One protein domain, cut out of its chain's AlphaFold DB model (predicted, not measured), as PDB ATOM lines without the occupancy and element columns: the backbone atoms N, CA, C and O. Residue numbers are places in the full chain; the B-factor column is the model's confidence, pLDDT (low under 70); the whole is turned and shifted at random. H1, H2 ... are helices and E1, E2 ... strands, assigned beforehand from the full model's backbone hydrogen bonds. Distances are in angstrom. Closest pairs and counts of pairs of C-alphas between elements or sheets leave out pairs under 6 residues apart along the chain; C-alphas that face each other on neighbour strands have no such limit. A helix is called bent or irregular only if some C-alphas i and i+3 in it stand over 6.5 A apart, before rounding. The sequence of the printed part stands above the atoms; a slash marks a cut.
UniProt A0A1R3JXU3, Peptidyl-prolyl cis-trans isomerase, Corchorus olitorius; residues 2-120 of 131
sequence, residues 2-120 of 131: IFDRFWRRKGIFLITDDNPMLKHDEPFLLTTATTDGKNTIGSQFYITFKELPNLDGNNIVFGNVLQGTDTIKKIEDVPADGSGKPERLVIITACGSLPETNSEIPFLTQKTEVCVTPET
ATOM      1  N   ILE A   2      23.480  33.144  37.075       80.38
ATOM      2  CA  ILE A   2      24.682  32.368  37.416       80.38
ATOM      3  C   ILE A   2      24.988  31.456  36.236       80.38
ATOM      4  O   ILE A   2      24.099  30.744  35.765       80.38
ATOM      5  N   PHE A   3      26.235  31.481  35.778       82.12
ATOM      6  CA  PHE A   3      26.716  30.653  34.679       82.12
ATOM      7  C   PHE A   3      27.668  29.596  35.222       82.12
ATOM      8  O   PHE A   3      28.541  29.918  36.032       82.12
ATOM      9  N   ASP A   4      27.505  28.351  34.785       74.81
ATOM     10  CA  ASP A   4      28.481  27.312  35.085       74.81
ATOM     11  C   ASP A   4      29.588  27.265  34.044       74.81
ATOM     12  O   ASP A   4      29.360  27.427  32.843       74.81
ATOM     13  N   ARG A   5      30.775  26.883  34.511       68.19
ATOM     14  CA  ARG A   5      31.849  26.385  33.656       68.19
ATOM     15  C   ARG A   5      31.686  24.876  33.508       68.19
ATOM     16  O   ARG A   5      32.448  24.107  34.094       68.19
ATOM     17  N   PHE A   6      30.695  24.477  32.709       61.06
ATOM     18  CA  PHE A   6      30.287  23.084  32.467       61.06
ATOM     19  C   PHE A   6      31.470  22.114  32.266       61.06
ATOM     20  O   PHE A   6      31.474  20.993  32.781       61.06
ATOM     21  N   TRP A   7      32.531  22.570  31.599       55.09
ATOM     22  CA  TRP A   7      33.739  21.801  31.301       55.09
ATOM     23  C   TRP A   7      34.479  21.247  32.523       55.09
ATOM     24  O   TRP A   7      35.008  20.133  32.470       55.09
ATOM     25  N   ARG A   8      34.479  21.974  33.652       48.44
ATOM     26  CA  ARG A   8      35.184  21.532  34.866       48.44
ATOM     27  C   ARG A   8      34.569  20.280  35.481       48.44
ATOM     28  O   ARG A   8      35.299  19.475  36.046       48.44
ATOM     29  N   ARG A   9      33.257  20.078  35.329       52.59
ATOM     30  CA  ARG A   9      32.563  18.886  35.847       52.59
ATOM     31  C   ARG A   9      32.806  17.637  34.997       52.59
ATOM     32  O   ARG A   9      32.659  16.530  35.503       52.59
ATOM     33  N   LYS A  10      33.196  17.802  33.728       48.94
ATOM     34  CA  LYS A  10      33.473  16.704  32.783       48.94
ATOM     35  C   LYS A  10      34.966  16.456  32.532       48.94
ATOM     36  O   LYS A  10      35.295  15.585  31.736       48.94
ATOM     37  N   GLY A  11      35.865  17.191  33.197       47.59
ATOM     38  CA  GLY A  11      37.316  17.041  33.014       47.59
ATOM     39  C   GLY A  11      37.839  17.567  31.671       47.59
ATOM     40  O   GLY A  11      38.950  17.231  31.275       47.59
ATOM     41  N   ILE A  12      37.057  18.395  30.975       52.94
ATOM     42  CA  ILE A  12      37.441  19.026  29.709       52.94
ATOM     43  C   ILE A  12      38.089  20.363  30.069       52.94
ATOM     44  O   ILE A  12      37.430  21.265  30.575       52.94
ATOM     45  N   PHE A  13      39.407  20.471  29.913       46.47
ATOM     46  CA  PHE A  13      40.157  21.618  30.438       46.47
ATOM     47  C   PHE A  13      40.454  22.694  29.386       46.47
ATOM     48  O   PHE A  13      40.820  23.807  29.749       46.47
ATOM     49  N   LEU A  14      40.288  22.393  28.093       47.53
ATOM     50  CA  LEU A  14      40.739  23.269  27.014       47.53
ATOM     51  C   LEU A  14      39.719  23.340  25.873       47.53
ATOM     52  O   LEU A  14      39.117  22.337  25.498       47.53
ATOM     53  N   ILE A  15      39.563  24.531  25.296       54.62
ATOM     54  CA  ILE A  15      39.039  24.697  23.940       54.62
ATOM     55  C   ILE A  15      40.255  24.499  23.025       54.62
ATOM     56  O   ILE A  15      40.958  25.450  22.699       54.62
ATOM     57  N   THR A  16      40.584  23.245  22.740       51.50
ATOM     58  CA  THR A  16      41.613  22.845  21.768       51.50
ATOM     59  C   THR A  16      40.928  22.216  20.567       51.50
ATOM     60  O   THR A  16      39.850  21.644  20.728       51.50
ATOM     61  N   ASP A  17      41.569  22.267  19.398       52.47
ATOM     62  CA  ASP A  17      41.053  21.667  18.155       52.47
ATOM     63  C   ASP A  17      40.694  20.173  18.308       52.47
ATOM     64  O   ASP A  17      39.836  19.659  17.598       52.47
ATOM     65  N   ASP A  18      41.307  19.490  19.280       52.25
ATOM     66  CA  ASP A  18      41.121  18.060  19.540       52.25
ATOM     67  C   ASP A  18      39.906  17.713  20.425       52.25
ATOM     68  O   ASP A  18      39.594  16.532  20.604       52.25
ATOM     69  N   ASN A  19      39.215  18.703  21.006       56.69
ATOM     70  CA  ASN A  19      38.072  18.438  21.882       56.69
ATOM     71  C   ASN A  19      36.748  18.456  21.105       56.69
ATOM     72  O   ASN A  19      36.512  19.371  20.315       56.69
ATOM     73  N   PRO A  20      35.838  17.493  21.355       60.59
ATOM     74  CA  PRO A  20      34.534  17.489  20.711       60.59
ATOM     75  C   PRO A  20      33.778  18.755  21.111       60.59
ATOM     76  O   PRO A  20      33.470  18.962  22.288       60.59
ATOM     77  N   MET A  21      33.503  19.611  20.126       68.88
ATOM     78  CA  MET A  21      32.719  20.817  20.353       68.88
ATOM     79  C   MET A  21      31.336  20.426  20.864       68.88
ATOM     80  O   MET A  21      30.690  19.515  20.334       68.88
ATOM     81  N   LEU A  22      30.895  21.110  21.915       77.75
ATOM     82  CA  LEU A  22      29.534  20.967  22.403       77.75
ATOM     83  C   LEU A  22      28.567  21.470  21.334       77.75
ATOM     84  O   LEU A  22      28.823  22.479  20.673       77.75
ATOM     85  N   LYS A  23      27.468  20.738  21.179       82.88
ATOM     86  CA  LYS A  23      26.392  21.098  20.266       82.88
ATOM     87  C   LYS A  23      25.488  22.133  20.918       82.88
ATOM     88  O   LYS A  23      25.382  22.200  22.140       82.88
ATOM     89  N   HIS A  24      24.826  22.928  20.094       87.88
ATOM     90  CA  HIS A  24      23.781  23.853  20.514       87.88
ATOM     91  C   HIS A  24      22.423  23.136  20.493       87.88
ATOM     92  O   HIS A  24      21.497  23.560  19.805       87.88
ATOM     93  N   ASP A  25      22.326  22.017  21.208       87.19
ATOM     94  CA  ASP A  25      21.160  21.127  21.267       87.19
ATOM     95  C   ASP A  25      20.223  21.423  22.445       87.19
ATOM     96  O   ASP A  25      19.200  20.766  22.601       87.19
ATOM     97  N   GLU A  26      20.536  22.436  23.252       86.81
ATOM     98  CA  GLU A  26      19.725  22.854  24.391       86.81
ATOM     99  C   GLU A  26      19.584  24.391  24.454       86.81
ATOM    100  O   GLU A  26      20.446  25.146  23.976       86.81
ATOM    101  N   PRO A  27      18.491  24.906  25.048       90.50
ATOM    102  CA  PRO A  27      18.396  26.314  25.406       90.50
ATOM    103  C   PRO A  27      19.312  26.652  26.595       90.50
ATOM    104  O   PRO A  27      19.716  25.794  27.375       90.50
ATOM    105  N   PHE A  28      19.566  27.943  26.787       90.50
ATOM    106  CA  PHE A  28      20.340  28.520  27.890       90.50
ATOM    107  C   PHE A  28      21.834  28.165  27.894       90.50
ATOM    108  O   PHE A  28      22.488  28.171  28.945       90.50
ATOM    109  N   LEU A  29      22.386  27.908  26.712       90.00
ATOM    110  CA  LEU A  29      23.812  27.713  26.491       90.00
ATOM    111  C   LEU A  29      24.490  29.061  26.234       90.00
ATOM    112  O   LEU A  29      23.970  29.896  25.497       90.00
ATOM    113  N   LEU A  30      25.658  29.272  26.840       89.75
ATOM    114  CA  LEU A  30      26.518  30.419  26.571       89.75
ATOM    115  C   LEU A  30      27.455  30.052  25.431       89.75
ATOM    116  O   LEU A  30      28.238  29.116  25.570       89.75
ATOM    117  N   THR A  31      27.397  30.797  24.333       87.31
ATOM    118  CA  THR A  31      28.187  30.527  23.130       87.31
ATOM    119  C   THR A  31      28.955  31.757  22.669       87.31
ATOM    120  O   THR A  31      28.507  32.887  22.862       87.31
ATOM    121  N   THR A  32      30.148  31.565  22.117       84.62
ATOM    122  CA  THR A  32      30.972  32.667  21.607       84.62
ATOM    123  C   THR A  32      30.334  33.303  20.374       84.62
ATOM    124  O   THR A  32      29.720  32.621  19.557       84.62
ATOM    125  N   ALA A  33      30.520  34.608  20.188       80.88
ATOM    126  CA  ALA A  33      30.287  35.247  18.899       80.88
ATOM    127  C   ALA A  33      31.609  35.258  18.120       80.88
ATOM    128  O   ALA A  33      32.565  35.934  18.507       80.88
ATOM    129  N   THR A  34      31.696  34.471  17.051       70.62
ATOM    130  CA  THR A  34      32.818  34.543  16.115       70.62
ATOM    131  C   THR A  34      32.578  35.695  15.146       70.62
ATOM    132  O   THR A  34      31.505  35.830  14.567       70.62
ATOM    133  N   THR A  35      33.566  36.578  15.012       57.62
ATOM    134  CA  THR A  35      33.527  37.679  14.041       57.62
ATOM    135  C   THR A  35      34.069  37.185  12.703       57.62
ATOM    136  O   THR A  35      35.133  36.565  12.670       57.62
ATOM    137  N   ASP A  36      33.345  37.466  11.617       52.59
ATOM    138  CA  ASP A  36      33.613  36.965  10.267       52.59
ATOM    139  C   ASP A  36      35.090  37.091   9.845       52.59
ATOM    140  O   ASP A  36      35.633  38.183   9.662       52.59
ATOM    141  N   GLY A  37      35.735  35.940   9.632       51.22
ATOM    142  CA  GLY A  37      36.913  35.822   8.768       51.22
ATOM    143  C   GLY A  37      38.281  35.704   9.443       51.22
ATOM    144  O   GLY A  37      39.273  35.506   8.742       51.22
ATOM    145  N   LYS A  38      38.379  35.768  10.772       52.66
ATOM    146  CA  LYS A  38      39.602  35.399  11.507       52.66
ATOM    147  C   LYS A  38      39.194  34.598  12.733       52.66
ATOM    148  O   LYS A  38      38.205  34.948  13.365       52.66
ATOM    149  N   ASN A  39      39.947  33.549  13.065       55.88
ATOM    150  CA  ASN A  39      39.780  32.714  14.265       55.88
ATOM    151  C   ASN A  39      40.049  33.523  15.553       55.88
ATOM    152  O   ASN A  39      40.951  33.228  16.331       55.88
ATOM    153  N   THR A  40      39.311  34.609  15.742       59.03
ATOM    154  CA  THR A  40      39.430  35.578  16.820       59.03
ATOM    155  C   THR A  40      38.157  35.504  17.633       59.03
ATOM    156  O   THR A  40      37.098  35.966  17.209       59.03
ATOM    157  N   ILE A  41      38.282  34.891  18.805       67.69
ATOM    158  CA  ILE A  41      37.221  34.819  19.801       67.69
ATOM    159  C   ILE A  41      37.278  36.124  20.600       67.69
ATOM    160  O   ILE A  41      38.249  36.380  21.312       67.69
ATOM    161  N   GLY A  42      36.273  36.980  20.418       76.50
ATOM    162  CA  GLY A  42      36.131  38.230  21.163       76.50
ATOM    163  C   GLY A  42      35.500  38.031  22.544       76.50
ATOM    164  O   GLY A  42      35.317  36.914  23.020       76.50
ATOM    165  N   SER A  43      35.121  39.137  23.185       83.94
ATOM    166  CA  SER A  43      34.341  39.130  24.433       83.94
ATOM    167  C   SER A  43      32.828  39.035  24.209       83.94
ATOM    168  O   SER A  43      32.070  38.924  25.171       83.94
ATOM    169  N   GLN A  44      32.378  39.110  22.954       87.75
ATOM    170  CA  GLN A  44      30.972  38.975  22.600       87.75
ATOM    171  C   GLN A  44      30.532  37.514  22.731       87.75
ATOM    172  O   GLN A  44      31.213  36.592  22.276       87.75
ATOM    173  N   PHE A  45      29.374  37.314  23.346       89.69
ATOM    174  CA  PHE A  45      28.768  36.006  23.537       89.69
ATOM    175  C   PHE A  45      27.253  36.098  23.383       89.69
ATOM    176  O   PHE A  45      26.661  37.167  23.536       89.69
ATOM    177  N   TYR A  46      26.634  34.954  23.123       90.38
ATOM    178  CA  TYR A  46      25.192  34.784  23.067       90.38
ATOM    179  C   TYR A  46      24.729  33.823  24.157       90.38
ATOM    180  O   TYR A  46      25.484  32.963  24.611       90.38
ATOM    181  N   ILE A  47      23.467  33.968  24.555       91.56
ATOM    182  CA  ILE A  47      22.740  32.980  25.350       91.56
ATOM    183  C   ILE A  47      21.667  32.401  24.434       91.56
ATOM    184  O   ILE A  47      20.872  33.156  23.877       91.56
ATOM    185  N   THR A  48      21.646  31.084  24.246       91.50
ATOM    186  CA  THR A  48      20.632  30.444  23.401       91.50
ATOM    187  C   THR A  48      19.269  30.451  24.101       91.50
ATOM    188  O   THR A  48      19.177  30.224  25.306       91.50
ATOM    189  N   PHE A  49      18.187  30.689  23.358       91.38
ATOM    190  CA  PHE A  49      16.813  30.486  23.857       91.38
ATOM    191  C   PHE A  49      16.179  29.192  23.334       91.38
ATOM    192  O   PHE A  49      15.180  28.716  23.862       91.38
ATOM    193  N   LYS A  50      16.792  28.598  22.307       91.25
ATOM    194  CA  LYS A  50      16.386  27.356  21.651       91.25
ATOM    195  C   LYS A  50      17.611  26.638  21.095       91.25
ATOM    196  O   LYS A  50      18.699  27.211  21.067       91.25
ATOM    197  N   GLU A  51      17.398  25.427  20.604       90.81
ATOM    198  CA  GLU A  51      18.399  24.666  19.860       90.81
ATOM    199  C   GLU A  51      18.800  25.426  18.585       90.81
ATOM    200  O   GLU A  51      17.944  25.918  17.839       90.81
ATOM    201  N   LEU A  52      20.105  25.535  18.337       89.50
ATOM    202  CA  LEU A  52      20.681  26.245  17.193       89.50
ATOM    203  C   LEU A  52      21.784  25.410  16.513       89.50
ATOM    204  O   LEU A  52      22.944  25.822  16.507       89.50
ATOM    205  N   PRO A  53      21.448  24.265  15.882       87.56
ATOM    206  CA  PRO A  53      22.444  23.382  15.258       87.56
ATOM    207  C   PRO A  53      23.273  24.053  14.152       87.56
ATOM    208  O   PRO A  53      24.338  23.577  13.781       87.56
ATOM    209  N   ASN A  54      22.795  25.174  13.605       84.62
ATOM    210  CA  ASN A  54      23.506  25.974  12.610       84.62
ATOM    211  C   ASN A  54      24.760  26.679  13.162       84.62
ATOM    212  O   ASN A  54      25.578  27.146  12.372       84.62
ATOM    213  N   LEU A  55      24.889  26.785  14.486       83.12
ATOM    214  CA  LEU A  55      26.058  27.353  15.159       83.12
ATOM    215  C   LEU A  55      27.116  26.288  15.501       83.12
ATOM    216  O   LEU A  55      28.229  26.631  15.904       83.12
ATOM    217  N   ASP A  56      26.794  25.003  15.333       81.62
ATOM    218  CA  ASP A  56      27.704  23.899  15.636       81.62
ATOM    219  C   ASP A  56      28.961  23.957  14.756       81.62
ATOM    220  O   ASP A  56      28.898  24.209  13.553       81.62
ATOM    221  N   GLY A  57      30.127  23.728  15.365       75.62
ATOM    222  CA  GLY A  57      31.427  23.744  14.684       75.62
ATOM    223  C   GLY A  57      32.001  25.140  14.411       75.62
ATOM    224  O   GLY A  57      33.213  25.272  14.275       75.62
ATOM    225  N   ASN A  58      31.162  26.182  14.388       79.31
ATOM    226  CA  ASN A  58      31.593  27.569  14.176       79.31
ATOM    227  C   ASN A  58      31.671  28.367  15.479       79.31
ATOM    228  O   ASN A  58      32.559  29.201  15.650       79.31
ATOM    229  N   ASN A  59      30.731  28.133  16.392       82.31
ATOM    230  CA  ASN A  59      30.645  28.817  17.674       82.31
ATOM    231  C   ASN A  59      30.931  27.827  18.802       82.31
ATOM    232  O   ASN A  59      30.570  26.651  18.740       82.31
ATOM    233  N   ILE A  60      31.608  28.301  19.844       82.50
ATOM    234  CA  ILE A  60      31.995  27.467  20.978       82.50
ATOM    235  C   ILE A  60      31.002  27.714  22.104       82.50
ATOM    236  O   ILE A  60      30.986  28.800  22.684       82.50
ATOM    237  N   VAL A  61      30.227  26.696  22.470       83.88
ATOM    238  CA  VAL A  61      29.460  26.711  23.721       83.88
ATOM    239  C   VAL A  61      30.440  26.616  24.878       83.88
ATOM    240  O   VAL A  61      31.069  25.582  25.004       83.88
ATOM    241  N   PHE A  62      30.577  27.646  25.718       82.62
ATOM    242  CA  PHE A  62      31.547  27.701  26.822       82.62
ATOM    243  C   PHE A  62      30.949  27.637  28.230       82.62
ATOM    244  O   PHE A  62      31.693  27.636  29.217       82.62
ATOM    245  N   GLY A  63      29.632  27.559  28.346       85.19
ATOM    246  CA  GLY A  63      28.959  27.416  29.626       85.19
ATOM    247  C   GLY A  63      27.462  27.257  29.449       85.19
ATOM    248  O   GLY A  63      26.947  27.277  28.334       85.19
ATOM    249  N   ASN A  64      26.759  27.125  30.561       86.94
ATOM    250  CA  ASN A  64      25.305  27.092  30.585       86.94
ATOM    251  C   ASN A  64      24.779  27.893  31.775       86.94
ATOM    252  O   ASN A  64      25.485  28.141  32.756       86.94
ATOM    253  N   VAL A  65      23.526  28.314  31.693       88.19
ATOM    254  CA  VAL A  65      22.872  29.043  32.779       88.19
ATOM    255  C   VAL A  65      22.450  28.053  33.862       88.19
ATOM    256  O   VAL A  65      21.656  27.153  33.610       88.19
ATOM    257  N   LEU A  66      22.936  28.251  35.088       86.69
ATOM    258  CA  LEU A  66      22.478  27.505  36.265       86.69
ATOM    259  C   LEU A  66      21.264  28.155  36.924       86.69
ATOM    260  O   LEU A  66      20.357  27.466  37.376       86.69
ATOM    261  N   GLN A  67      21.259  29.488  37.005       86.12
ATOM    262  CA  GLN A  67      20.208  30.251  37.676       86.12
ATOM    263  C   GLN A  67      19.920  31.560  36.941       86.12
ATOM    264  O   GLN A  67      20.825  32.220  36.419       86.12
ATOM    265  N   GLY A  68      18.654  31.977  36.974       87.88
ATOM    266  CA  GLY A  68      18.176  33.200  36.328       87.88
ATOM    267  C   GLY A  68      17.524  32.961  34.967       87.88
ATOM    268  O   GLY A  68      17.452  33.889  34.168       87.88
ATOM    269  N   THR A  69      17.055  31.743  34.687       88.69
ATOM    270  CA  THR A  69      16.300  31.416  33.464       88.69
ATOM    271  C   THR A  69      15.023  32.248  33.333       88.69
ATOM    272  O   THR A  69      14.636  32.608  32.229       88.69
ATOM    273  N   ASP A  70      14.399  32.628  34.446       90.69
ATOM    274  CA  ASP A  70      13.274  33.564  34.498       90.69
ATOM    275  C   ASP A  70      13.659  34.968  34.008       90.69
ATOM    276  O   ASP A  70      12.893  35.614  33.297       90.69
ATOM    277  N   THR A  71      14.862  35.432  34.353       90.69
ATOM    278  CA  THR A  71      15.400  36.708  33.867       90.69
ATOM    279  C   THR A  71      15.684  36.632  32.372       90.69
ATOM    280  O   THR A  71      15.363  37.559  31.642       90.69
ATOM    281  N   ILE A  72      16.228  35.510  31.908       91.00
ATOM    282  CA  ILE A  72      16.525  35.281  30.492       91.00
ATOM    283  C   ILE A  72      15.245  35.251  29.656       91.00
ATOM    284  O   ILE A  72      15.188  35.913  28.630       91.00
ATOM    285  N   LYS A  73      14.193  34.577  30.130       90.88
ATOM    286  CA  LYS A  73      12.878  34.597  29.472       90.88
ATOM    287  C   LYS A  73      12.299  36.009  29.386       90.88
ATOM    288  O   LYS A  73      11.821  36.413  28.341       90.88
ATOM    289  N   LYS A  74      12.435  36.813  30.447       91.38
ATOM    290  CA  LYS A  74      12.031  38.229  30.402       91.38
ATOM    291  C   LYS A  74      12.833  39.048  29.387       91.38
ATOM    292  O   LYS A  74      12.303  40.031  28.888       91.38
ATOM    293  N   ILE A  75      14.096  38.689  29.136       91.44
ATOM    294  CA  ILE A  75      14.934  39.313  28.101       91.44
ATOM    295  C   ILE A  75      14.464  38.876  26.708       91.44
ATOM    296  O   ILE A  75      14.382  39.718  25.821       91.44
ATOM    297  N   GLU A  76      14.126  37.597  26.530       91.31
ATOM    298  CA  GLU A  76      13.548  37.056  25.291       91.31
ATOM    299  C   GLU A  76      12.201  37.712  24.943       91.31
ATOM    300  O   GLU A  76      11.951  38.019  23.782       91.31
ATOM    301  N   ASP A  77      11.374  38.008  25.949       91.44
ATOM    302  CA  ASP A  77      10.074  38.673  25.787       91.44
ATOM    303  C   ASP A  77      10.180  40.177  25.444       91.44
ATOM    304  O   ASP A  77       9.158  40.842  25.233       91.44
ATOM    305  N   VAL A  78      11.385  40.764  25.421       91.44
ATOM    306  CA  VAL A  78      11.565  42.171  25.033       91.44
ATOM    307  C   VAL A  78      11.327  42.307  23.526       91.44
ATOM    308  O   VAL A  78      12.035  41.669  22.747       91.44
ATOM    309  N   PRO A  79      10.389  43.170  23.086       91.88
ATOM    310  CA  PRO A  79      10.179  43.417  21.666       91.88
ATOM    311  C   PRO A  79      11.471  43.872  20.991       91.88
ATOM    312  O   PRO A  79      12.212  44.689  21.543       91.88
ATOM    313  N   ALA A  80      11.727  43.350  19.797       90.75
ATOM    314  CA  ALA A  80      12.838  43.760  18.956       90.75
ATOM    315  C   ALA A  80      12.320  44.458  17.699       90.75
ATOM    316  O   ALA A  80      11.248  44.129  17.186       90.75
ATOM    317  N   ASP A  81      13.094  45.415  17.201       90.44
ATOM    318  CA  ASP A  81      12.809  46.084  15.940       90.44
ATOM    319  C   ASP A  81      13.062  45.158  14.731       90.44
ATOM    320  O   ASP A  81      13.520  44.019  14.856       90.44
ATOM    321  N   GLY A  82      12.796  45.654  13.519       89.12
ATOM    322  CA  GLY A  82      13.014  44.893  12.281       89.12
ATOM    323  C   GLY A  82      14.474  44.500  12.008       89.12
ATOM    324  O   GLY A  82      14.720  43.718  11.093       89.12
ATOM    325  N   SER A  83      15.435  45.021  12.779       88.12
ATOM    326  CA  SER A  83      16.853  44.652  12.717       88.12
ATOM    327  C   SER A  83      17.260  43.625  13.780       88.12
ATOM    328  O   SER A  83      18.417  43.210  13.821       88.12
ATOM    329  N   GLY A  84      16.321  43.194  14.630       83.50
ATOM    330  CA  GLY A  84      16.584  42.281  15.740       83.50
ATOM    331  C   GLY A  84      17.194  42.963  16.966       83.50
ATOM    332  O   GLY A  84      17.646  42.277  17.883       83.50
ATOM    333  N   LYS A  85      17.216  44.301  17.015       87.88
ATOM    334  CA  LYS A  85      17.689  45.049  18.181       87.88
ATOM    335  C   LYS A  85      16.539  45.218  19.178       87.88
ATOM    336  O   LYS A  85      15.465  45.661  18.776       87.88
ATOM    337  N   PRO A  86      16.735  44.914  20.473       90.25
ATOM    338  CA  PRO A  86      15.677  45.076  21.460       90.25
ATOM    339  C   PRO A  86      15.307  46.557  21.616       90.25
ATOM    340  O   PRO A  86      16.180  47.420  21.729       90.25
ATOM    341  N   GLU A  87      14.006  46.847  21.656       90.88
ATOM    342  CA  GLU A  87      13.466  48.200  21.848       90.88
ATOM    343  C   GLU A  87      13.834  48.767  23.222       90.88
ATOM    344  O   GLU A  87      14.010  49.974  23.385       90.88
ATOM    345  N   ARG A  88      13.977  47.885  24.219       90.00
ATOM    346  CA  ARG A  88      14.461  48.235  25.555       90.00
ATOM    347  C   ARG A  88      15.872  47.718  25.744       90.00
ATOM    348  O   ARG A  88      16.169  46.554  25.487       90.00
ATOM    349  N   LEU A  89      16.735  48.583  26.255       88.00
ATOM    350  CA  LEU A  89      18.121  48.233  26.498       88.00
ATOM    351  C   LEU A  89      18.238  47.294  27.706       88.00
ATOM    352  O   LEU A  89      17.773  47.606  28.800       88.00
ATOM    353  N   VAL A  90      18.904  46.159  27.509       87.00
ATOM    354  CA  VAL A  90      19.241  45.205  28.571       87.00
ATOM    355  C   VAL A  90      20.737  45.320  28.845       87.00
ATOM    356  O   VAL A  90      21.553  45.002  27.983       87.00
ATOM    357  N   ILE A  91      21.101  45.802  30.035       90.44
ATOM    358  CA  ILE A  91      22.495  46.054  30.426       90.44
ATOM    359  C   ILE A  91      22.879  45.141  31.586       90.44
ATOM    360  O   ILE A  91      22.133  44.994  32.554       90.44
ATOM    361  N   ILE A  92      24.084  44.578  31.522       89.44
ATOM    362  CA  ILE A  92      24.720  43.928  32.669       89.44
ATOM    363  C   ILE A  92      25.279  45.030  33.577       89.44
ATOM    364  O   ILE A  92      26.305  45.630  33.272       89.44
ATOM    365  N   THR A  93      24.589  45.318  34.680       93.81
ATOM    366  CA  THR A  93      24.963  46.394  35.617       93.81
ATOM    367  C   THR A  93      26.060  45.993  36.601       93.81
ATOM    368  O   THR A  93      26.791  46.849  37.089       93.81
ATOM    369  N   ALA A  94      26.188  44.698  36.891       89.81
ATOM    370  CA  ALA A  94      27.215  44.142  37.761       89.81
ATOM    371  C   ALA A  94      27.557  42.709  37.334       89.81
ATOM    372  O   ALA A  94      26.689  41.956  36.886       89.81
ATOM    373  N   CYS A  95      28.818  42.321  37.507       88.44
ATOM    374  CA  CYS A  95      29.297  40.960  37.298       88.44
ATOM    375  C   CYS A  95      30.289  40.564  38.400       88.44
ATOM    376  O   CYS A  95      30.828  41.414  39.109       88.44
ATOM    377  N   GLY A  96      30.511  39.263  38.563       89.38
ATOM    378  CA  GLY A  96      31.437  38.725  39.553       89.38
ATOM    379  C   GLY A  96      31.667  37.232  39.350       89.38
ATOM    380  O   GLY A  96      31.028  36.602  38.505       89.38
ATOM    381  N   SER A  97      32.583  36.668  40.132       84.56
ATOM    382  CA  SER A  97      32.838  35.230  40.201       84.56
ATOM    383  C   SER A  97      32.403  34.689  41.559       84.56
ATOM    384  O   SER A  97      32.619  35.316  42.595       84.56
ATOM    385  N   LEU A  98      31.781  33.509  41.557       79.75
ATOM    386  CA  LEU A  98      31.528  32.781  42.795       79.75
ATOM    387  C   LEU A  98      32.824  32.092  43.254       79.75
ATOM    388  O   LEU A  98      33.586  31.620  42.403       79.75
ATOM    389  N   PRO A  99      33.095  32.043  44.571       74.25
ATOM    390  CA  PRO A  99      34.255  31.339  45.097       74.25
ATOM    391  C   PRO A  99      34.169  29.847  44.763       74.25
ATOM    392  O   PRO A  99      33.097  29.246  44.801       74.25
ATOM    393  N   GLU A 100      35.311  29.240  44.441       64.62
ATOM    394  CA  GLU A 100      35.404  27.809  44.144       64.62
ATOM    395  C   GLU A 100      35.385  27.001  45.446       64.62
ATOM    396  O   GLU A 100      36.411  26.519  45.918       64.62
ATOM    397  N   THR A 101      34.222  26.891  46.084       55.09
ATOM    398  CA  THR A 101      34.049  25.999  47.232       55.09
ATOM    399  C   THR A 101      33.515  24.654  46.752       55.09
ATOM    400  O   THR A 101      32.475  24.597  46.102       55.09
ATOM    401  N   ASN A 102      34.192  23.562  47.119       53.03
ATOM    402  CA  ASN A 102      33.777  22.161  46.907       53.03
ATOM    403  C   ASN A 102      32.509  21.760  47.704       53.03
ATOM    404  O   ASN A 102      32.297  20.595  48.031       53.03
ATOM    405  N   SER A 103      31.675  22.729  48.062       46.38
ATOM    406  CA  SER A 103      30.485  22.583  48.889       46.38
ATOM    407  C   SER A 103      29.343  23.215  48.110       46.38
ATOM    408  O   SER A 103      29.478  24.349  47.655       46.38
ATOM    409  N   GLU A 104      28.275  22.448  47.915       47.16
ATOM    410  CA  GLU A 104      27.030  22.815  47.235       47.16
ATOM    411  C   GLU A 104      26.714  24.315  47.343       47.16
ATOM    412  O   GLU A 104      26.655  24.859  48.444       47.16
ATOM    413  N   ILE A 105      26.539  24.986  46.197       48.81
ATOM    414  CA  ILE A 105      26.283  26.432  46.116       48.81
ATOM    415  C   ILE A 105      25.018  26.749  46.945       48.81
ATOM    416  O   ILE A 105      23.915  26.420  46.496       48.81
ATOM    417  N   PRO A 106      25.121  27.424  48.112       44.12
ATOM    418  CA  PRO A 106      23.991  27.601  49.038       44.12
ATOM    419  C   PRO A 106      22.855  28.471  48.477       44.12
ATOM    420  O   PRO A 106      21.769  28.538  49.044       44.12
ATOM    421  N   PHE A 107      23.101  29.165  47.363       46.66
ATOM    422  CA  PHE A 107      22.153  30.079  46.728       46.66
ATOM    423  C   PHE A 107      21.109  29.405  45.828       46.66
ATOM    424  O   PHE A 107      20.173  30.088  45.411       46.66
ATOM    425  N   LEU A 108      21.180  28.083  45.592       42.78
ATOM    426  CA  LEU A 108      20.120  27.361  44.866       42.78
ATOM    427  C   LEU A 108      18.735  27.461  45.544       42.78
ATOM    428  O   LEU A 108      17.729  27.151  44.912       42.78
ATOM    429  N   THR A 109      18.661  27.905  46.804       43.19
ATOM    430  CA  THR A 109      17.412  27.990  47.581       43.19
ATOM    431  C   THR A 109      16.833  29.399  47.740       43.19
ATOM    432  O   THR A 109      15.736  29.518  48.288       43.19
ATOM    433  N   GLN A 110      17.493  30.471  47.280       38.31
ATOM    434  CA  GLN A 110      16.980  31.836  47.479       38.31
ATOM    435  C   GLN A 110      16.524  32.490  46.171       38.31
ATOM    436  O   GLN A 110      17.290  32.722  45.235       38.31
ATOM    437  N   LYS A 111      15.215  32.757  46.135       34.62
ATOM    438  CA  LYS A 111      14.456  33.396  45.061       34.62
ATOM    439  C   LYS A 111      15.022  34.794  44.792       34.62
ATOM    440  O   LYS A 111      14.994  35.649  45.669       34.62
ATOM    441  N   THR A 112      15.538  35.016  43.588       39.28
ATOM    442  CA  THR A 112      16.088  36.308  43.161       39.28
ATOM    443  C   THR A 112      14.980  37.363  43.091       39.28
ATOM    444  O   THR A 112      14.047  37.225  42.299       39.28
ATOM    445  N   GLU A 113      15.080  38.423  43.892       32.34
ATOM    446  CA  GLU A 113      14.273  39.635  43.721       32.34
ATOM    447  C   GLU A 113      14.887  40.507  42.621       32.34
ATOM    448  O   GLU A 113      16.084  40.802  42.615       32.34
ATOM    449  N   VAL A 114      14.062  40.888  41.645       34.12
ATOM    450  CA  VAL A 114      14.448  41.767  40.537       34.12
ATOM    451  C   VAL A 114      14.142  43.204  40.948       34.12
ATOM    452  O   VAL A 114      12.976  43.593  40.994       34.12
ATOM    453  N   CYS A 115      15.175  44.009  41.203       28.83
ATOM    454  CA  CYS A 115      15.021  45.460  41.307       28.83
ATOM    455  C   CYS A 115      14.904  46.061  39.903       28.83
ATOM    456  O   CYS A 115      15.902  46.240  39.205       28.83
ATOM    457  N   VAL A 116      13.677  46.383  39.498       32.16
ATOM    458  CA  VAL A 116      13.421  47.280  38.367       32.16
ATOM    459  C   VAL A 116      13.574  48.703  38.898       32.16
ATOM    460  O   VAL A 116      12.757  49.152  39.698       32.16
ATOM    461  N   THR A 117      14.636  49.401  38.499       31.41
ATOM    462  CA  THR A 117      14.740  50.843  38.758       31.41
ATOM    463  C   THR A 117      14.077  51.603  37.607       31.41
ATOM    464  O   THR A 117      14.247  51.204  36.452       31.41
ATOM    465  N   PRO A 118      13.292  52.664  37.880       32.62
ATOM    466  CA  PRO A 118      12.841  53.569  36.833       32.62
ATOM    467  C   PRO A 118      14.047  54.340  36.278       32.62
ATOM    468  O   PRO A 118      14.931  54.736  37.036       32.62
ATOM    469  N   GLU A 119      14.079  54.532  34.959       42.75
ATOM    470  CA  GLU A 119      15.092  55.313  34.243       42.75
ATOM    471  C   GLU A 119      15.334  56.686  34.887       42.75
ATOM    472  O   GLU A 119      14.379  57.358  35.275       42.75
ATOM    473  N   THR A 120      16.592  57.138  34.925       36.44
ATOM    474  CA  THR A 120      17.083  58.386  34.292       36.44
ATOM    475  C   THR A 120      18.493  58.689  34.812       36.44
ATOM    476  O   THR A 120      18.683  58.848  36.009       36.44
TER     477      THR A 120
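This is residues 2 to 120 of the 131 residues of the protein "Peptidyl-prolyl cis-trans isomerase" of Corchorus olitorius (UniProt A0A1R3JXU3). Little regular structure: a small antiparallel sheet, E1-E4-E2-E3, curls like part of a barrel among long loops, with three short helices off it. Residues 99 to 106 and 115 to 120 stick out. The printed part has 119 residues, 39 in named elements of mixed class, ordered E1 H1 E2 E3 E4 H2 H3; it is flat, 48 by 44 by 23 A, and only just compact, close to loose, with radius of gyration 16.3 A.

Start at E1, residues 2 to 4, antiparallel to E4, residues 61 to 67: N 2 and O 67 are 2.9 A apart. H1, residues 7 to 10, is not on the sheet, only just. E2, residues 29 to 34, is antiparallel to E4, with N 30 and O 63 at 2.8 A. E1, H1 and E2 form a split strand-helix-strand unit, two strands of one sheet that are not neighbours, with a helix between them along the chain and E4 between them in the sheet; its crossover is right-handed. E2 and E3, residues 41 to 47, form a hairpin; N 31 and O 46 are 2.9 A apart. In H2, residues 69 to 76, not on the sheet, every O i to N i+4 pair is within hydrogen-bond range; H1 and H3, residues 106 to 109, are too short for one.

Find C-alpha 2 at (24.682, 32.368, 37.416), where E1 begins. E4 spans 17.1 A. H3 is only just irregular, with C-alphas 106 and 109 6.7 A apart, and it ends at C-alpha 109 at (17.412, 27.990, 47.581).

The C-alphas farthest apart, Asp 18 and Thr 120, are 49.2 A apart. The printed part has no cut; links H1 to E2, E3 to E4 and H2 to H3 are long. Look for pLDDT under 70 in residues 5 to 21, 35 to 41 and 100 to 120.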